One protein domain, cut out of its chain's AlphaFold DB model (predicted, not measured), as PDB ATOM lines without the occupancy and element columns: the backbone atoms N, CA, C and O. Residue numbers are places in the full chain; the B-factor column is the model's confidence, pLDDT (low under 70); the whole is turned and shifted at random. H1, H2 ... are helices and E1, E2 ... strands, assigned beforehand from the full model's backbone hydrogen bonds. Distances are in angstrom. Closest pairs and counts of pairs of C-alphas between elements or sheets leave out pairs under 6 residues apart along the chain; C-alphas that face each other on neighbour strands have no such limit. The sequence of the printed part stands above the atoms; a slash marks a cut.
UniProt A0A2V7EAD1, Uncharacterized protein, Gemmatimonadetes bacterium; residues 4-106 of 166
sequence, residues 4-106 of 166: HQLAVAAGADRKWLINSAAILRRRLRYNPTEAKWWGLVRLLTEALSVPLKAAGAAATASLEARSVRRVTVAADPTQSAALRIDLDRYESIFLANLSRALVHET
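This is residues 4 to 106 of the 166 residues of an uncharacterized protein of Gemmatimonadetes bacterium (UniProt A0A2V7EAD1). A small group of crossed helices has H3 running through its middle, with H4 packed on H3 on one side and H1 and H5 packed on it on another. A two-stranded hairpin, E1 and E2, lies beyond H4 and makes one end of the longest axis, with E1 nearer to H4 than E2 is; from the hairpin, H5 runs back past H3 to H1 at the other end. The printed part has 103 residues, with five named helices and two named strands in the order H1, H2, H3, H4, E1, E2, H5; the sheet, E1 - E2, is antiparallel and the class is mostly helix. The whole is compact, with a radius of gyration of the C-alphas of 13.6 A, yet elongated, spanning 47 by 29 by 20 A.

H1, residues 4 to 9, and H2, residues 14 to 23, touch only at the corner by their link, and only just, with 3 pairs of C-alphas within 8 A; the closest are Ala 7 and Arg 14, 5.4 A apart. H3, residues 32 to 47, touches H1 with residues 32 to 39 alone, the closest C-alphas being those of Leu 6 and Ala 35, 5.6 A apart; their lines are only just about perpendicular, at 70.4 degrees. H2 is close to but not clearly touching H3, with the C-alphas of Leu 17 and Trp 38 closest at 7.7 A. H4, residues 52 to 64, touches H3 at a steep tilt of 49 degrees, opposite ways, with the C-alphas of Val 41 and Ala 55 closest at 5.2 A. E1, residues 70 to 76, comes nearest to H4 at the C-alphas of Ala 58 and Val 71, 6.5 A apart. E2, residues 79 to 84, forms an antiparallel hairpin with E1; N 71 and O 83, and N 83 and O 71, are each 2.9 A apart, within hydrogen-bond range. H4 and E2 are apart. H5, residues 87 to 104, touches H3 with residues 90 to 98 alone, at a steep tilt of 63 degrees, opposite ways; the C-alphas of Lys 36 and Phe 94 are closest, 6.6 A apart. H5 touches H1 with residues 94 to 102 alone, at a shallow tilt of 33 degrees, only just short of steep, opposite ways; the C-alphas of Ala 9 and Leu 98 are closest, 4.3 A apart. In H1, H2, H3, H4 and H5 every O i to N i+4 pair is within hydrogen-bond range.

H1 begins at C-alpha 4, (-80.251, -99.751, -5.634), and measures 8.6 A from first to last C-alpha; H2 measures 14.5 A, H3 21.6 A and H4 18.4 A. E1 begins at C-alpha 70, (-49.381, -104.692, 0.388), and is 17.9 A long; E2 is 17.0 A. H5 is 25.0 A long and ends at C-alpha 104, (-80.465, -88.948, -3.587).

The two C-alphas farthest apart are those of Thr 78 and Thr 106, at 47.6 A. The printed part has no cut and no long link. Mean pLDDT of the printed part is 88.0; residues 66 to 81 are under 70.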
ATOM      1  N   HIS A   4     -80.723-100.844  -4.781       93.62
ATOM      2  CA  HIS A   4     -80.251 -99.751  -5.634       93.62
ATOM      3  C   HIS A   4     -79.229 -98.881  -4.900       93.62
ATOM      4  O   HIS A   4     -78.141 -98.634  -5.402       93.62
ATOM      5  N   GLN A   5     -79.514 -98.524  -3.649       95.25
ATOM      6  CA  GLN A   5     -78.580 -97.795  -2.793       95.25
ATOM      7  C   GLN A   5     -77.282 -98.577  -2.547       95.25
ATOM      8  O   GLN A   5     -76.215 -97.976  -2.514       95.25
ATOM      9  N   LEU A   6     -77.352 -99.909  -2.406       96.69
ATOM     10  CA  LEU A   6     -76.164-100.770  -2.329       96.69
ATOM     11  C   LEU A   6     -75.313-100.659  -3.596       96.69
ATOM     12  O   LEU A   6     -74.108-100.457  -3.487       96.69
ATOM     13  N   ALA A   7     -75.941-100.755  -4.769       96.44
ATOM     14  CA  ALA A   7     -75.270-100.621  -6.059       96.44
ATOM     15  C   ALA A   7     -74.590 -99.252  -6.196       96.44
ATOM     16  O   ALA A   7     -73.392 -99.174  -6.464       96.44
ATOM     17  N   VAL A   8     -75.310 -98.175  -5.880       96.75
ATOM     18  CA  VAL A   8     -74.785 -96.805  -5.931       96.75
ATOM     19  C   VAL A   8     -73.637 -96.587  -4.943       96.75
ATOM     20  O   VAL A   8     -72.622 -96.005  -5.327       96.75
ATOM     21  N   ALA A   9     -73.758 -97.068  -3.702       97.31
ATOM     22  CA  ALA A   9     -72.715 -96.938  -2.683       97.31
ATOM     23  C   ALA A   9     -71.451 -97.741  -3.037       97.31
ATOM     24  O   ALA A   9     -70.341 -97.248  -2.854       97.31
ATOM     25  N   ALA A  10     -71.613 -98.946  -3.591       97.06
ATOM     26  CA  ALA A  10     -70.511 -99.754  -4.116       97.06
ATOM     27  C   ALA A  10     -69.950 -99.206  -5.445       97.06
ATOM     28  O   ALA A  10     -68.946 -99.708  -5.945       97.06
ATOM     29  N   GLY A  11     -70.603 -98.206  -6.046       96.12
ATOM     30  CA  GLY A  11     -70.278 -97.716  -7.381       96.12
ATOM     31  C   GLY A  11     -70.381 -98.806  -8.448       96.12
ATOM     32  O   GLY A  11     -69.617 -98.769  -9.400       96.12
ATOM     33  N   ALA A  12     -71.259 -99.791  -8.275       95.50
ATOM     34  CA  ALA A  12     -71.394-100.951  -9.146       95.50
ATOM     35  C   ALA A  12     -72.780-100.998  -9.797       95.50
ATOM     36  O   ALA A  12     -73.740-100.408  -9.299       95.50
ATOM     37  N   ASP A  13     -72.900-101.748 -10.890       93.75
ATOM     38  CA  ASP A  13     -74.201-102.067 -11.470       93.75
ATOM     39  C   ASP A  13     -74.946-103.132 -10.638       93.75
ATOM     40  O   ASP A  13     -74.352-104.038 -10.040       93.75
ATOM     41  N   ARG A  14     -76.282-103.050 -10.606       94.75
ATOM     42  CA  ARG A  14     -77.117-103.973  -9.823       94.75
ATOM     43  C   ARG A  14     -77.062-105.406 -10.363       94.75
ATOM     44  O   ARG A  14     -77.045-106.344  -9.567       94.75
ATOM     45  N   LYS A  15     -77.046-105.591 -11.686       95.88
ATOM     46  CA  LYS A  15     -76.931-106.913 -12.320       95.88
ATOM     47  C   LYS A  15     -75.549-107.496 -12.061       95.88
ATOM     48  O   LYS A  15     -75.455-108.675 -11.723       95.88
ATOM     49  N   TRP A  16     -74.505-106.668 -12.138       96.31
ATOM     50  CA  TRP A  16     -73.154-107.086 -11.760       96.31
ATOM     51  C   TRP A  16     -73.113-107.608 -10.320       96.31
ATOM     52  O   TRP A  16     -72.652-108.724 -10.103       96.31
ATOM     53  N   LEU A  17     -73.677-106.882  -9.348       96.88
ATOM     54  CA  LEU A  17     -73.704-107.329  -7.947       96.88
ATOM     55  C   LEU A  17     -74.394-108.682  -7.763       96.88
ATOM     56  O   LEU A  17     -73.876-109.543  -7.054       96.88
ATOM     57  N   ILE A  18     -75.553-108.878  -8.394       96.19
ATOM     58  CA  ILE A  18     -76.322-110.127  -8.287       96.19
ATOM     59  C   ILE A  18     -75.532-111.301  -8.877       96.19
ATOM     60  O   ILE A  18     -75.410-112.345  -8.235       96.19
ATOM     61  N   ASN A  19     -74.956-111.120 -10.065       97.25
ATOM     62  CA  ASN A  19     -74.188-112.165 -10.740       97.25
ATOM     63  C   ASN A  19     -72.908-112.500  -9.967       97.25
ATOM     64  O   ASN A  19     -72.617-113.668  -9.709       97.25
ATOM     65  N   SER A  20     -72.171-111.474  -9.542       97.62
ATOM     66  CA  SER A  20     -70.940-111.629  -8.771       97.62
ATOM     67  C   SER A  20     -71.200-112.308  -7.425       97.62
ATOM     68  O   SER A  20     -70.445-113.194  -7.029       97.62
ATOM     69  N   ALA A  21     -72.297-111.967  -6.743       97.19
ATOM     70  CA  ALA A  21     -72.727-112.629  -5.512       97.19
ATOM     71  C   ALA A  21     -73.046-114.115  -5.718       97.19
ATOM     72  O   ALA A  21     -72.635-114.940  -4.900       97.19
ATOM     73  N   ALA A  22     -73.712-114.468  -6.822       96.88
ATOM     74  CA  ALA A  22     -73.988-115.859  -7.169       96.88
ATOM     75  C   ALA A  22     -72.694-116.653  -7.421       96.88
ATOM     76  O   ALA A  22     -72.516-117.732  -6.855       96.88
ATOM     77  N   ILE A  23     -71.752-116.092  -8.190       96.44
ATOM     78  CA  ILE A  23     -70.451-116.724  -8.480       96.44
ATOM     79  C   ILE A  23     -69.632-116.921  -7.198       96.44
ATOM     80  O   ILE A  23     -69.024-117.973  -6.993       96.44
ATOM     81  N   LEU A  24     -69.635-115.921  -6.316       95.94
ATOM     82  CA  LEU A  24     -68.933-115.961  -5.032       95.94
ATOM     83  C   LEU A  24     -69.693-116.739  -3.950       95.94
ATOM     84  O   LEU A  24     -69.193-116.856  -2.833       95.94
ATOM     85  N   ARG A  25     -70.891-117.260  -4.259       96.19
ATOM     86  CA  ARG A  25     -71.803-117.928  -3.312       96.19
ATOM     87  C   ARG A  25     -72.014-117.114  -2.031       96.19
ATOM     88  O   ARG A  25     -72.120-117.659  -0.933       96.19
ATOM     89  N   ARG A  26     -72.067-115.788  -2.169       94.44
ATOM     90  CA  ARG A  26     -72.175-114.841  -1.059       94.44
ATOM     91  C   ARG A  26     -73.572-114.238  -1.020       94.44
ATOM     92  O   ARG A  26     -74.084-113.748  -2.020       94.44
ATOM     93  N   ARG A  27     -74.190-114.220   0.161       94.50
ATOM     94  CA  ARG A  27     -75.485-113.559   0.363       94.50
ATOM     95  C   ARG A  27     -75.311-112.040   0.374       94.50
ATOM     96  O   ARG A  27     -74.604-111.519   1.231       94.50
ATOM     97  N   LEU A  28     -76.030-111.336  -0.500       94.44
ATOM     98  CA  LEU A  28     -76.079-109.873  -0.491       94.44
ATOM     99  C   LEU A  28     -76.783-109.358   0.771       94.44
ATOM    100  O   LEU A  28     -77.946-109.678   1.032       94.44
ATOM    101  N   ARG A  29     -76.076-108.534   1.547       96.06
ATOM    102  CA  ARG A  29     -76.621-107.793   2.691       96.06
ATOM    103  C   ARG A  29     -76.703-106.310   2.335       96.06
ATOM    104  O   ARG A  29     -75.741-105.724   1.862       96.06
ATOM    105  N   TYR A  30     -77.840-105.670   2.584       95.00
ATOM    106  CA  TYR A  30     -78.047-104.271   2.195       95.00
ATOM    107  C   TYR A  30     -77.605-103.293   3.294       95.00
ATOM    108  O   TYR A  30     -78.424-102.580   3.880       95.00
ATOM    109  N   ASN A  31     -76.305-103.280   3.593       95.94
ATOM    110  CA  ASN A  31     -75.700-102.406   4.599       95.94
ATOM    111  C   ASN A  31     -74.394-101.750   4.086       95.94
ATOM    112  O   ASN A  31     -73.843-102.203   3.081       95.94
ATOM    113  N   PRO A  32     -73.904-100.681   4.747       96.50
ATOM    114  CA  PRO A  32     -72.706 -99.962   4.304       96.50
ATOM    115  C   PRO A  32     -71.432-100.811   4.290       96.50
ATOM    116  O   PRO A  32     -70.628-100.679   3.373       96.50
ATOM    117  N   THR A  33     -71.247-101.703   5.265       95.94
ATOM    118  CA  THR A  33     -70.073-102.589   5.334       95.94
ATOM    119  C   THR A  33     -69.992-103.493   4.106       95.94
ATOM    120  O   THR A  33     -68.941-103.612   3.485       95.94
ATOM    121  N   GLU A  34     -71.121-104.079   3.715       96.38
ATOM    122  CA  GLU A  34     -71.221-104.928   2.533       96.38
ATOM    123  C   GLU A  34     -71.005-104.108   1.250       96.38
ATOM    124  O   GLU A  34     -70.269-104.547   0.372       96.38
ATOM    125  N   ALA A  35     -71.552-102.887   1.153       97.62
ATOM    126  CA  ALA A  35     -71.281-101.991   0.020       97.62
ATOM    127  C   ALA A  35     -69.794-101.639  -0.110       97.62
ATOM    128  O   ALA A  35     -69.264-101.648  -1.218       97.62
ATOM    129  N   LYS A  36     -69.120-101.360   1.012       97.25
ATOM    130  CA  LYS A  36     -67.681-101.069   1.038       97.25
ATOM    131  C   LYS A  36     -66.863-102.272   0.581       97.25
ATOM    132  O   LYS A  36     -65.881-102.101  -0.132       97.25
ATOM    133  N   TRP A  37     -67.264-103.485   0.941       97.44
ATOM    134  CA  TRP A  37     -66.599-104.685   0.441       97.44
ATOM    135  C   TRP A  37     -66.815-104.856  -1.070       97.44
ATOM    136  O   TRP A  37     -65.848-104.987  -1.819       97.44
ATOM    137  N   TRP A  38     -68.060-104.751  -1.546       98.00
ATOM    138  CA  TRP A  38     -68.372-104.882  -2.973       98.00
ATOM    139  C   TRP A  38     -67.738-103.804  -3.849       98.00
ATOM    140  O   TRP A  38     -67.319-104.117  -4.962       98.00
ATOM    141  N   GLY A  39     -67.634-102.566  -3.363       97.25
ATOM    142  CA  GLY A  39     -66.966-101.490  -4.094       97.25
ATOM    143  C   GLY A  39     -65.482-101.769  -4.313       97.25
ATOM    144  O   GLY A  39     -64.960-101.510  -5.398       97.25
ATOM    145  N   LEU A  40     -64.817-102.389  -3.333       96.06
ATOM    146  CA  LEU A  40     -63.408-102.744  -3.445       96.06
ATOM    147  C   LEU A  40     -63.221-103.941  -4.377       96.06
ATOM    148  O   LEU A  40     -62.329-103.924  -5.220       96.06
ATOM    149  N   VAL A  41     -64.099-104.945  -4.286       97.06
ATOM    150  CA  VAL A  41     -64.113-106.064  -5.240       97.06
ATOM    151  C   VAL A  41     -64.299-105.547  -6.662       97.06
ATOM    152  O   VAL A  41     -63.507-105.898  -7.529       97.06
ATOM    153  N   ARG A  42     -65.281-104.668  -6.895       96.69
ATOM    154  CA  ARG A  42     -65.540-104.075  -8.213       96.69
ATOM    155  C   ARG A  42     -64.326-103.307  -8.731       96.69
ATOM    156  O   ARG A  42     -63.948-103.495  -9.882       96.69
ATOM    157  N   LEU A  43     -63.691-102.489  -7.889       94.25
ATOM    158  CA  LEU A  43     -62.472-101.762  -8.245       94.25
ATOM    159  C   LEU A  43     -61.366-102.723  -8.708       94.25
ATOM    160  O   LEU A  43     -60.777-102.516  -9.764       94.25
ATOM    161  N   LEU A  44     -61.119-103.792  -7.949       93.50
ATOM    162  CA  LEU A  44     -60.105-104.792  -8.279       93.50
ATOM    163  C   LEU A  44     -60.440-105.551  -9.572       93.50
ATOM    164  O   LEU A  44     -59.550-105.800 -10.383       93.50
ATOM    165  N   THR A  45     -61.708-105.898  -9.796       94.62
ATOM    166  CA  THR A  45     -62.109-106.629 -11.004       94.62
ATOM    167  C   THR A  45     -62.150-105.756 -12.254       94.62
ATOM    168  O   THR A  45     -61.756-106.218 -13.317       94.62
ATOM    169  N   GLU A  46     -62.636-104.516 -12.163       92.44
ATOM    170  CA  GLU A  46     -62.833-103.660 -13.341       92.44
ATOM    171  C   GLU A  46     -61.598-102.827 -13.678       92.44
ATOM    172  O   GLU A  46     -61.245-102.726 -14.847       92.44
ATOM    173  N   ALA A  47     -60.927-102.239 -12.682       89.00
ATOM    174  CA  ALA A  47     -59.776-101.374 -12.940       89.00
ATOM    175  C   ALA A  47     -58.460-102.155 -13.056       89.00
ATOM    176  O   ALA A  47     -57.535-101.690 -13.714       89.00
ATOM    177  N   LEU A  48     -58.364-103.318 -12.402       87.38
ATOM    178  CA  LEU A  48     -57.126-104.105 -12.321       87.38
ATOM    179  C   LEU A  48     -57.271-105.520 -12.894       87.38
ATOM    180  O   LEU A  48     -56.338-106.312 -12.789       87.38
ATOM    181  N   SER A  49     -58.432-105.847 -13.472       90.19
ATOM    182  CA  SER A  49     -58.715-107.146 -14.101       90.19
ATOM    183  C   SER A  49     -58.425-108.357 -13.204       90.19
ATOM    184  O   SER A  49     -58.168-109.457 -13.689       90.19
ATOM    185  N   VAL A  50     -58.482-108.178 -11.879       89.88
ATOM    186  CA  VAL A  50     -58.252-109.267 -10.930       89.88
ATOM    187  C   VAL A  50     -59.414-110.260 -11.027       89.88
ATOM    188  O   VAL A  50     -60.574-109.841 -10.963       89.88
ATOM    189  N   PRO A  51     -59.161-111.580 -11.123       92.06
ATOM    190  CA  PRO A  51     -60.227-112.574 -11.133       92.06
ATOM    191  C   PRO A  51     -61.137-112.445  -9.907       92.06
ATOM    192  O   PRO A  51     -60.657-112.317  -8.783       92.06
ATOM    193  N   LEU A  52     -62.457-112.540 -10.097       94.62
ATOM    194  CA  LEU A  52     -63.459-112.209  -9.070       94.62
ATOM    195  C   LEU A  52     -63.225-112.895  -7.709       94.62
ATOM    196  O   LEU A  52     -63.382-112.267  -6.663       94.62
ATOM    197  N   LYS A  53     -62.817-114.173  -7.703       93.62
ATOM    198  CA  LYS A  53     -62.499-114.908  -6.463       93.62
ATOM    199  C   LYS A  53     -61.278-114.325  -5.744       93.62
ATOM    200  O   LYS A  53     -61.321-114.134  -4.531       93.62
ATOM    201  N   ALA A  54     -60.221-114.012  -6.493       90.75
ATOM    202  CA  ALA A  54     -59.015-113.388  -5.959       90.75
ATOM    203  C   ALA A  54     -59.297-111.955  -5.481       90.75
ATOM    204  O   ALA A  54     -58.848-111.573  -4.404       90.75
ATOM    205  N   ALA A  55     -60.121-111.199  -6.213       93.56
ATOM    206  CA  ALA A  55     -60.568-109.867  -5.818       93.56
ATOM    207  C   ALA A  55     -61.361-109.903  -4.502       93.56
ATOM    208  O   ALA A  55     -61.132-109.073  -3.627       93.56
ATOM    209  N   GLY A  56     -62.241-110.895  -4.324       94.56
ATOM    210  CA  GLY A  56     -62.968-111.113  -3.073       94.56
ATOM    211  C   GLY A  56     -62.043-111.373  -1.881       94.56
ATOM    212  O   GLY A  56     -62.193-110.743  -0.835       94.56
ATOM    213  N   ALA A  57     -61.060-112.262  -2.042       91.56
ATOM    214  CA  ALA A  57     -60.075-112.550  -0.998       91.56
ATOM    215  C   ALA A  57     -59.203-111.324  -0.675       91.56
ATOM    216  O   ALA A  57     -59.021-110.980   0.494       91.56
ATOM    217  N   ALA A  58     -58.726-110.622  -1.706       90.19
ATOM    218  CA  ALA A  58     -57.937-109.403  -1.574       90.19
ATOM    219  C   ALA A  58     -58.720-108.279  -0.881       90.19
ATOM    220  O   ALA A  58     -58.170-107.603  -0.012       90.19
ATOM    221  N   ALA A  59     -60.003-108.097  -1.208       93.19
ATOM    222  CA  ALA A  59     -60.856-107.101  -0.570       93.19
ATOM    223  C   ALA A  59     -61.042-107.384   0.927       93.19
ATOM    224  O   ALA A  59     -60.905-106.472   1.740       93.19
ATOM    225  N   THR A  60     -61.286-108.644   1.303       92.81
ATOM    226  CA  THR A  60     -61.360-109.055   2.714       92.81
ATOM    227  C   THR A  60     -60.045-108.772   3.439       92.81
ATOM    228  O   THR A  60     -60.039-108.048   4.430       92.81
ATOM    229  N   ALA A  61     -58.920-109.248   2.895       90.00
ATOM    230  CA  ALA A  61     -57.604-109.055   3.500       90.00
ATOM    231  C   ALA A  61     -57.216-107.571   3.635       90.00
ATOM    232  O   ALA A  61     -56.559-107.191   4.604       90.00
ATOM    233  N   SER A  62     -57.625-106.734   2.675       89.69
ATOM    234  CA  SER A  62     -57.386-105.288   2.708       89.69
ATOM    235  C   SER A  62     -58.203-104.605   3.799       89.69
ATOM    236  O   SER A  62     -57.661-103.813   4.558       89.69
ATOM    237  N   LEU A  63     -59.503-104.902   3.886       89.56
ATOM    238  CA  LEU A  63     -60.416-104.214   4.804       89.56
ATOM    239  C   LEU A  63     -60.265-104.665   6.263       89.56
ATOM    240  O   LEU A  63     -60.628-103.916   7.166       89.56
ATOM    241  N   GLU A  64     -59.732-105.862   6.505       87.44
ATOM    242  CA  GLU A  64     -59.388-106.342   7.852       87.44
ATOM    243  C   GLU A  64     -58.021-105.829   8.337       87.44
ATOM    244  O   GLU A  64     -57.713-105.893   9.531       87.44
ATOM    245  N   ALA A  65     -57.180-105.311   7.435       78.50
ATOM    246  CA  ALA A  65     -55.872-104.791   7.803       78.50
ATOM    247  C   ALA A  65     -56.002-103.464   8.571       78.50
ATOM    248  O   ALA A  65     -56.619-102.511   8.108       78.50
ATOM    249  N   ARG A  66     -55.360-103.378   9.745       59.75
ATOM    250  CA  ARG A  66     -55.316-102.156  10.575       59.75
ATOM    251  C   ARG A  66     -54.304-101.103  10.090       59.75
ATOM    252  O   ARG A  66     -54.242-100.023  10.664       59.75
ATOM    253  N   SER A  67     -53.485-101.413   9.086       59.56
ATOM    254  CA  SER A  67     -52.436-100.536   8.548       59.56
ATOM    255  C   SER A  67     -52.239-100.765   7.045       59.56
ATOM    256  O   SER A  67     -52.716-101.760   6.498       59.56
ATOM    257  N   VAL A  68     -51.534 -99.844   6.371       60.75
ATOM    258  CA  VAL A  68     -51.258 -99.904   4.925       60.75
ATOM    259  C   VAL A  68     -50.528-101.202   4.577       60.75
ATOM    260  O   VAL A  68     -49.316-101.326   4.761       60.75
ATOM    261  N   ARG A  69     -51.269-102.183   4.060       58.81
ATOM    262  CA  ARG A  69     -50.751-103.513   3.742       58.81
ATOM    263  C   ARG A  69     -50.641-103.676   2.230       58.81
ATOM    264  O   ARG A  69     -51.568-103.354   1.490       58.81
ATOM    265  N   ARG A  70     -49.494-104.176   1.759       60.22
ATOM    266  CA  ARG A  70     -49.381-104.692   0.388       60.22
ATOM    267  C   ARG A  70     -50.218-105.963   0.308       60.22
ATOM    268  O   ARG A  70     -50.032-106.861   1.127       60.22
ATOM    269  N   VAL A  71     -51.127-106.020  -0.654       60.62
ATOM    270  CA  VAL A  71     -51.896-107.225  -0.948       60.62
ATOM    271  C   VAL A  71     -51.281-107.863  -2.174       60.62
ATOM    272  O   VAL A  71     -51.253-107.279  -3.255       60.62
ATOM    273  N   THR A  72     -50.741-109.059  -1.990       60.72
ATOM    274  CA  THR A  72     -50.214-109.847  -3.097       60.72
ATOM    275  C   THR A  72     -51.374-110.573  -3.749       60.72
ATOM    276  O   THR A  72     -52.126-111.279  -3.078       60.72
ATOM    277  N   VAL A  73     -51.525-110.386  -5.054       61.16
ATOM    278  CA  VAL A  73     -52.517-111.097  -5.852       61.16
ATOM    279  C   VAL A  73     -51.747-111.943  -6.855       61.16
ATOM    280  O   VAL A  73     -50.999-111.419  -7.676       61.16
ATOM    281  N   ALA A  74     -51.906-113.260  -6.767       59.75
ATOM    282  CA  ALA A  74     -51.369-114.190  -7.751       59.75
ATOM    283  C   ALA A  74     -52.499-114.580  -8.707       59.75
ATOM    284  O   ALA A  74     -53.515-115.129  -8.277       59.75
ATOM    285  N   ALA A  75     -52.340-114.251  -9.987       58.31
ATOM    286  CA  ALA A  75     -53.219-114.742 -11.046       58.31
ATOM    287  C   ALA A  75     -52.752-116.115 -11.577       58.31
ATOM    288  O   ALA A  75     -53.578-116.884 -12.059       58.31
ATOM    289  N   ASP A  76     -51.459-116.430 -11.419       58.19
ATOM    290  CA  ASP A  76     -50.781-117.668 -11.818       58.19
ATOM    291  C   ASP A  76     -49.810-118.092 -10.686       58.19
ATOM    292  O   ASP A  76     -49.142-117.225 -10.117       58.19
ATOM    293  N   PRO A  77     -49.709-119.382 -10.309       60.56
ATOM    294  CA  PRO A  77     -48.732-119.853  -9.321       60.56
ATOM    295  C   PRO A  77     -47.259-119.553  -9.657       60.56
ATOM    296  O   PRO A  77     -46.428-119.528  -8.750       60.56
ATOM    297  N   THR A  78     -46.923-119.321 -10.926       68.50
ATOM    298  CA  THR A  78     -45.550-119.050 -11.386       68.50
ATOM    299  C   THR A  78     -45.202-117.561 -11.449       68.50
ATOM    300  O   THR A  78     -44.024-117.208 -11.511       68.50
ATOM    301  N   GLN A  79     -46.201-116.674 -11.397       61.69
ATOM    302  CA  GLN A  79     -46.021-115.227 -11.505       61.69
ATOM    303  C   GLN A  79     -46.857-114.497 -10.454       61.69
ATOM    304  O   GLN A  79     -48.083-114.590 -10.418       61.69
ATOM    305  N   SER A  80     -46.192-113.716  -9.602       67.19
ATOM    306  CA  SER A  80     -46.860-112.925  -8.567       67.19
ATOM    307  C   SER A  80     -46.672-111.431  -8.799       67.19
ATOM    308  O   SER A  80     -45.593-110.975  -9.173       67.19
ATOM    309  N   ALA A  81     -47.733-110.665  -8.549       69.88
ATOM    310  CA  ALA A  81     -47.698-109.212  -8.524       69.88
ATOM    311  C   ALA A  81     -48.207-108.712  -7.164       69.88
ATOM    312  O   ALA A  81     -49.156-109.251  -6.585       69.88
ATOM    313  N   ALA A  82     -47.566-107.673  -6.632       70.69
ATOM    314  CA  ALA A  82     -48.003-107.021  -5.403       70.69
ATOM    315  C   ALA A  82     -48.759-105.733  -5.734       70.69
ATOM    316  O   ALA A  82     -48.249-104.870  -6.446       70.69
ATOM    317  N   LEU A  83     -49.956-105.585  -5.171       74.25
ATOM    318  CA  LEU A  83     -50.777-104.387  -5.288       74.25
ATOM    319  C   LEU A  83     -50.751-103.626  -3.961       74.25
ATOM    320  O   LEU A  83     -50.860-104.200  -2.874       74.25
ATOM    321  N   ARG A  84     -50.613-102.303  -4.041       80.38
ATOM    322  CA  ARG A  84     -50.799-101.409  -2.895       80.38
ATOM    323  C   ARG A  84     -52.093-100.640  -3.102       80.38
ATOM    324  O   ARG A  84     -52.231 -99.924  -4.086       80.38
ATOM    325  N   ILE A  85     -53.019-100.794  -2.162       80.50
ATOM    326  CA  ILE A  85     -54.314-100.118  -2.191       80.50
ATOM    327  C   ILE A  85     -54.261 -98.971  -1.182       80.50
ATOM    328  O   ILE A  85     -53.977 -99.184  -0.004       80.50
ATOM    329  N   ASP A  86     -54.511 -97.754  -1.658       86.44
ATOM    330  CA  ASP A  86     -54.721 -96.579  -0.813       86.44
ATOM    331  C   ASP A  86     -56.148 -96.636  -0.247       86.44
ATOM    332  O   ASP A  86     -57.119 -96.243  -0.903       86.44
ATOM    333  N   LEU A  87     -56.274 -97.216   0.952       87.81
ATOM    334  CA  LEU A  87     -57.567 -97.400   1.607       87.81
ATOM    335  C   LEU A  87     -58.178 -96.085   2.092       87.81
ATOM    336  O   LEU A  87     -59.400 -95.990   2.105       87.81
ATOM    337  N   ASP A  88     -57.374 -95.066   2.397       88.25
ATOM    338  CA  ASP A  88     -57.874 -93.760   2.839       88.25
ATOM    339  C   ASP A  88     -58.572 -93.035   1.683       88.25
ATOM    340  O   ASP A  88     -59.689 -92.514   1.813       88.25
ATOM    341  N   ARG A  89     -57.947 -93.058   0.497       89.81
ATOM    342  CA  ARG A  89     -58.566 -92.536  -0.728       89.81
ATOM    343  C   ARG A  89     -59.788 -93.355  -1.121       89.81
ATOM    344  O   ARG A  89     -60.813 -92.778  -1.489       89.81
ATOM    345  N   TYR A  90     -59.695 -94.680  -1.039       92.12
ATOM    346  CA  TYR A  90     -60.827 -95.556  -1.317       92.12
ATOM    347  C   TYR A  90     -62.008 -95.269  -0.380       92.12
ATOM    348  O   TYR A  90     -63.133 -95.104  -0.850       92.12
ATOM    349  N   GLU A  91     -61.764 -95.142   0.925       92.12
ATOM    350  CA  GLU A  91     -62.795 -94.854   1.919       92.12
ATOM    351  C   GLU A  91     -63.424 -93.481   1.690       92.12
ATOM    352  O   GLU A  91     -64.646 -93.359   1.732       92.12
ATOM    353  N   SER A  92     -62.628 -92.473   1.335       93.50
ATOM    354  CA  SER A  92     -63.138 -91.144   0.981       93.50
ATOM    355  C   SER A  92     -64.115 -91.196  -0.204       93.50
ATOM    356  O   SER A  92     -65.206 -90.625  -0.144       93.50
ATOM    357  N   ILE A  93     -63.764 -91.929  -1.269       95.06
ATOM    358  CA  ILE A  93     -64.632 -92.118  -2.444       95.06
ATOM    359  C   ILE A  93     -65.881 -92.924  -2.068       95.06
ATOM    360  O   ILE A  93     -66.998 -92.575  -2.463       95.06
ATOM    361  N   PHE A  94     -65.715 -93.986  -1.279       96.31
ATOM    362  CA  PHE A  94     -66.822 -94.801  -0.796       96.31
ATOM    363  C   PHE A  94     -67.811 -93.975   0.037       96.31
ATOM    364  O   PHE A  94     -69.014 -94.053  -0.200       96.31
ATOM    365  N   LEU A  95     -67.334 -93.152   0.973       96.94
ATOM    366  CA  LEU A  95     -68.182 -92.307   1.814       96.94
ATOM    367  C   LEU A  95     -68.950 -91.270   0.988       96.94
ATOM    368  O   LEU A  95     -70.131 -91.038   1.252       96.94
ATOM    369  N   ALA A  96     -68.331 -90.704  -0.054       96.75
ATOM    370  CA  ALA A  96     -69.022 -89.827  -0.996       96.75
ATOM    371  C   ALA A  96     -70.156 -90.563  -1.737       96.75
ATOM    372  O   ALA A  96     -71.288 -90.074  -1.798       96.75
ATOM    373  N   ASN A  97     -69.893 -91.775  -2.234       97.00
ATOM    374  CA  ASN A  97     -70.902 -92.603  -2.901       97.00
ATOM    375  C   ASN A  97     -72.018 -93.060  -1.955       97.00
ATOM    376  O   ASN A  97     -73.188 -93.064  -2.341       97.00
ATOM    377  N   LEU A  98     -71.679 -93.415  -0.716       96.88
ATOM    378  CA  LEU A  98     -72.640 -93.789   0.315       96.88
ATOM    379  C   LEU A  98     -73.545 -92.607   0.670       96.88
ATOM    380  O   LEU A  98     -74.762 -92.767   0.721       96.88
ATOM    381  N   SER A  99     -72.969 -91.417   0.855       95.75
ATOM    382  CA  SER A  99     -73.727 -90.181   1.071       95.75
ATOM    383  C   SER A  99     -74.706 -89.935  -0.079       95.75
ATOM    384  O   SER A  99     -75.907 -89.780   0.151       95.75
ATOM    385  N   ARG A 100     -74.233 -90.038  -1.330       94.25
ATOM    386  CA  ARG A 100     -75.087 -89.930  -2.522       94.25
ATOM    387  C   ARG A 100     -76.232 -90.945  -2.500       94.25
ATOM    388  O   ARG A 100     -77.381 -90.566  -2.717       94.25
ATOM    389  N   ALA A 101     -75.937 -92.211  -2.205       94.38
ATOM    390  CA  ALA A 101     -76.932 -93.279  -2.149       94.38
ATOM    391  C   ALA A 101     -78.018 -93.018  -1.089       94.38
ATOM    392  O   ALA A 101     -79.199 -93.286  -1.310       94.38
ATOM    393  N   LEU A 102     -77.646 -92.484   0.072       92.50
ATOM    394  CA  LEU A 102     -78.603 -92.214   1.143       92.50
ATOM    395  C   LEU A 102     -79.443 -90.961   0.868       92.50
ATOM    396  O   LEU A 102     -80.650 -90.972   1.108       92.50
ATOM    397  N   VAL A 103     -78.836 -89.903   0.327       89.88
ATOM    398  CA  VAL A 103     -79.512 -88.616   0.110       89.88
ATOM    399  C   VAL A 103     -80.369 -88.620  -1.156       89.88
ATOM    400  O   VAL A 103     -81.518 -88.182  -1.122       89.88
ATOM    401  N   HIS A 104     -79.837 -89.116  -2.273       87.69
ATOM    402  CA  HIS A 104     -80.465 -88.948  -3.587       87.69
ATOM    403  C   HIS A 104     -81.241 -90.177  -4.062       87.69
ATOM    404  O   HIS A 104     -82.212 -90.032  -4.800       87.69
ATOM    405  N   GLU A 105     -80.866 -91.371  -3.602       85.69
ATOM    406  CA  GLU A 105     -81.424 -92.636  -4.103       85.69
ATOM    407  C   GLU A 105     -82.469 -93.251  -3.163       85.69
ATOM    408  O   GLU A 105     -82.941 -94.376  -3.366       85.69
ATOM    409  N   THR A 106     -82.845 -92.525  -2.106       78.19
ATOM    410  CA  THR A 106     -83.988 -92.903  -1.275       78.19
ATOM    411  C   THR A 106     -85.266 -92.713  -2.100       78.19
ATOM    412  O   THR A 106     -85.511 -91.607  -2.589       78.19
TER     413      THR A 106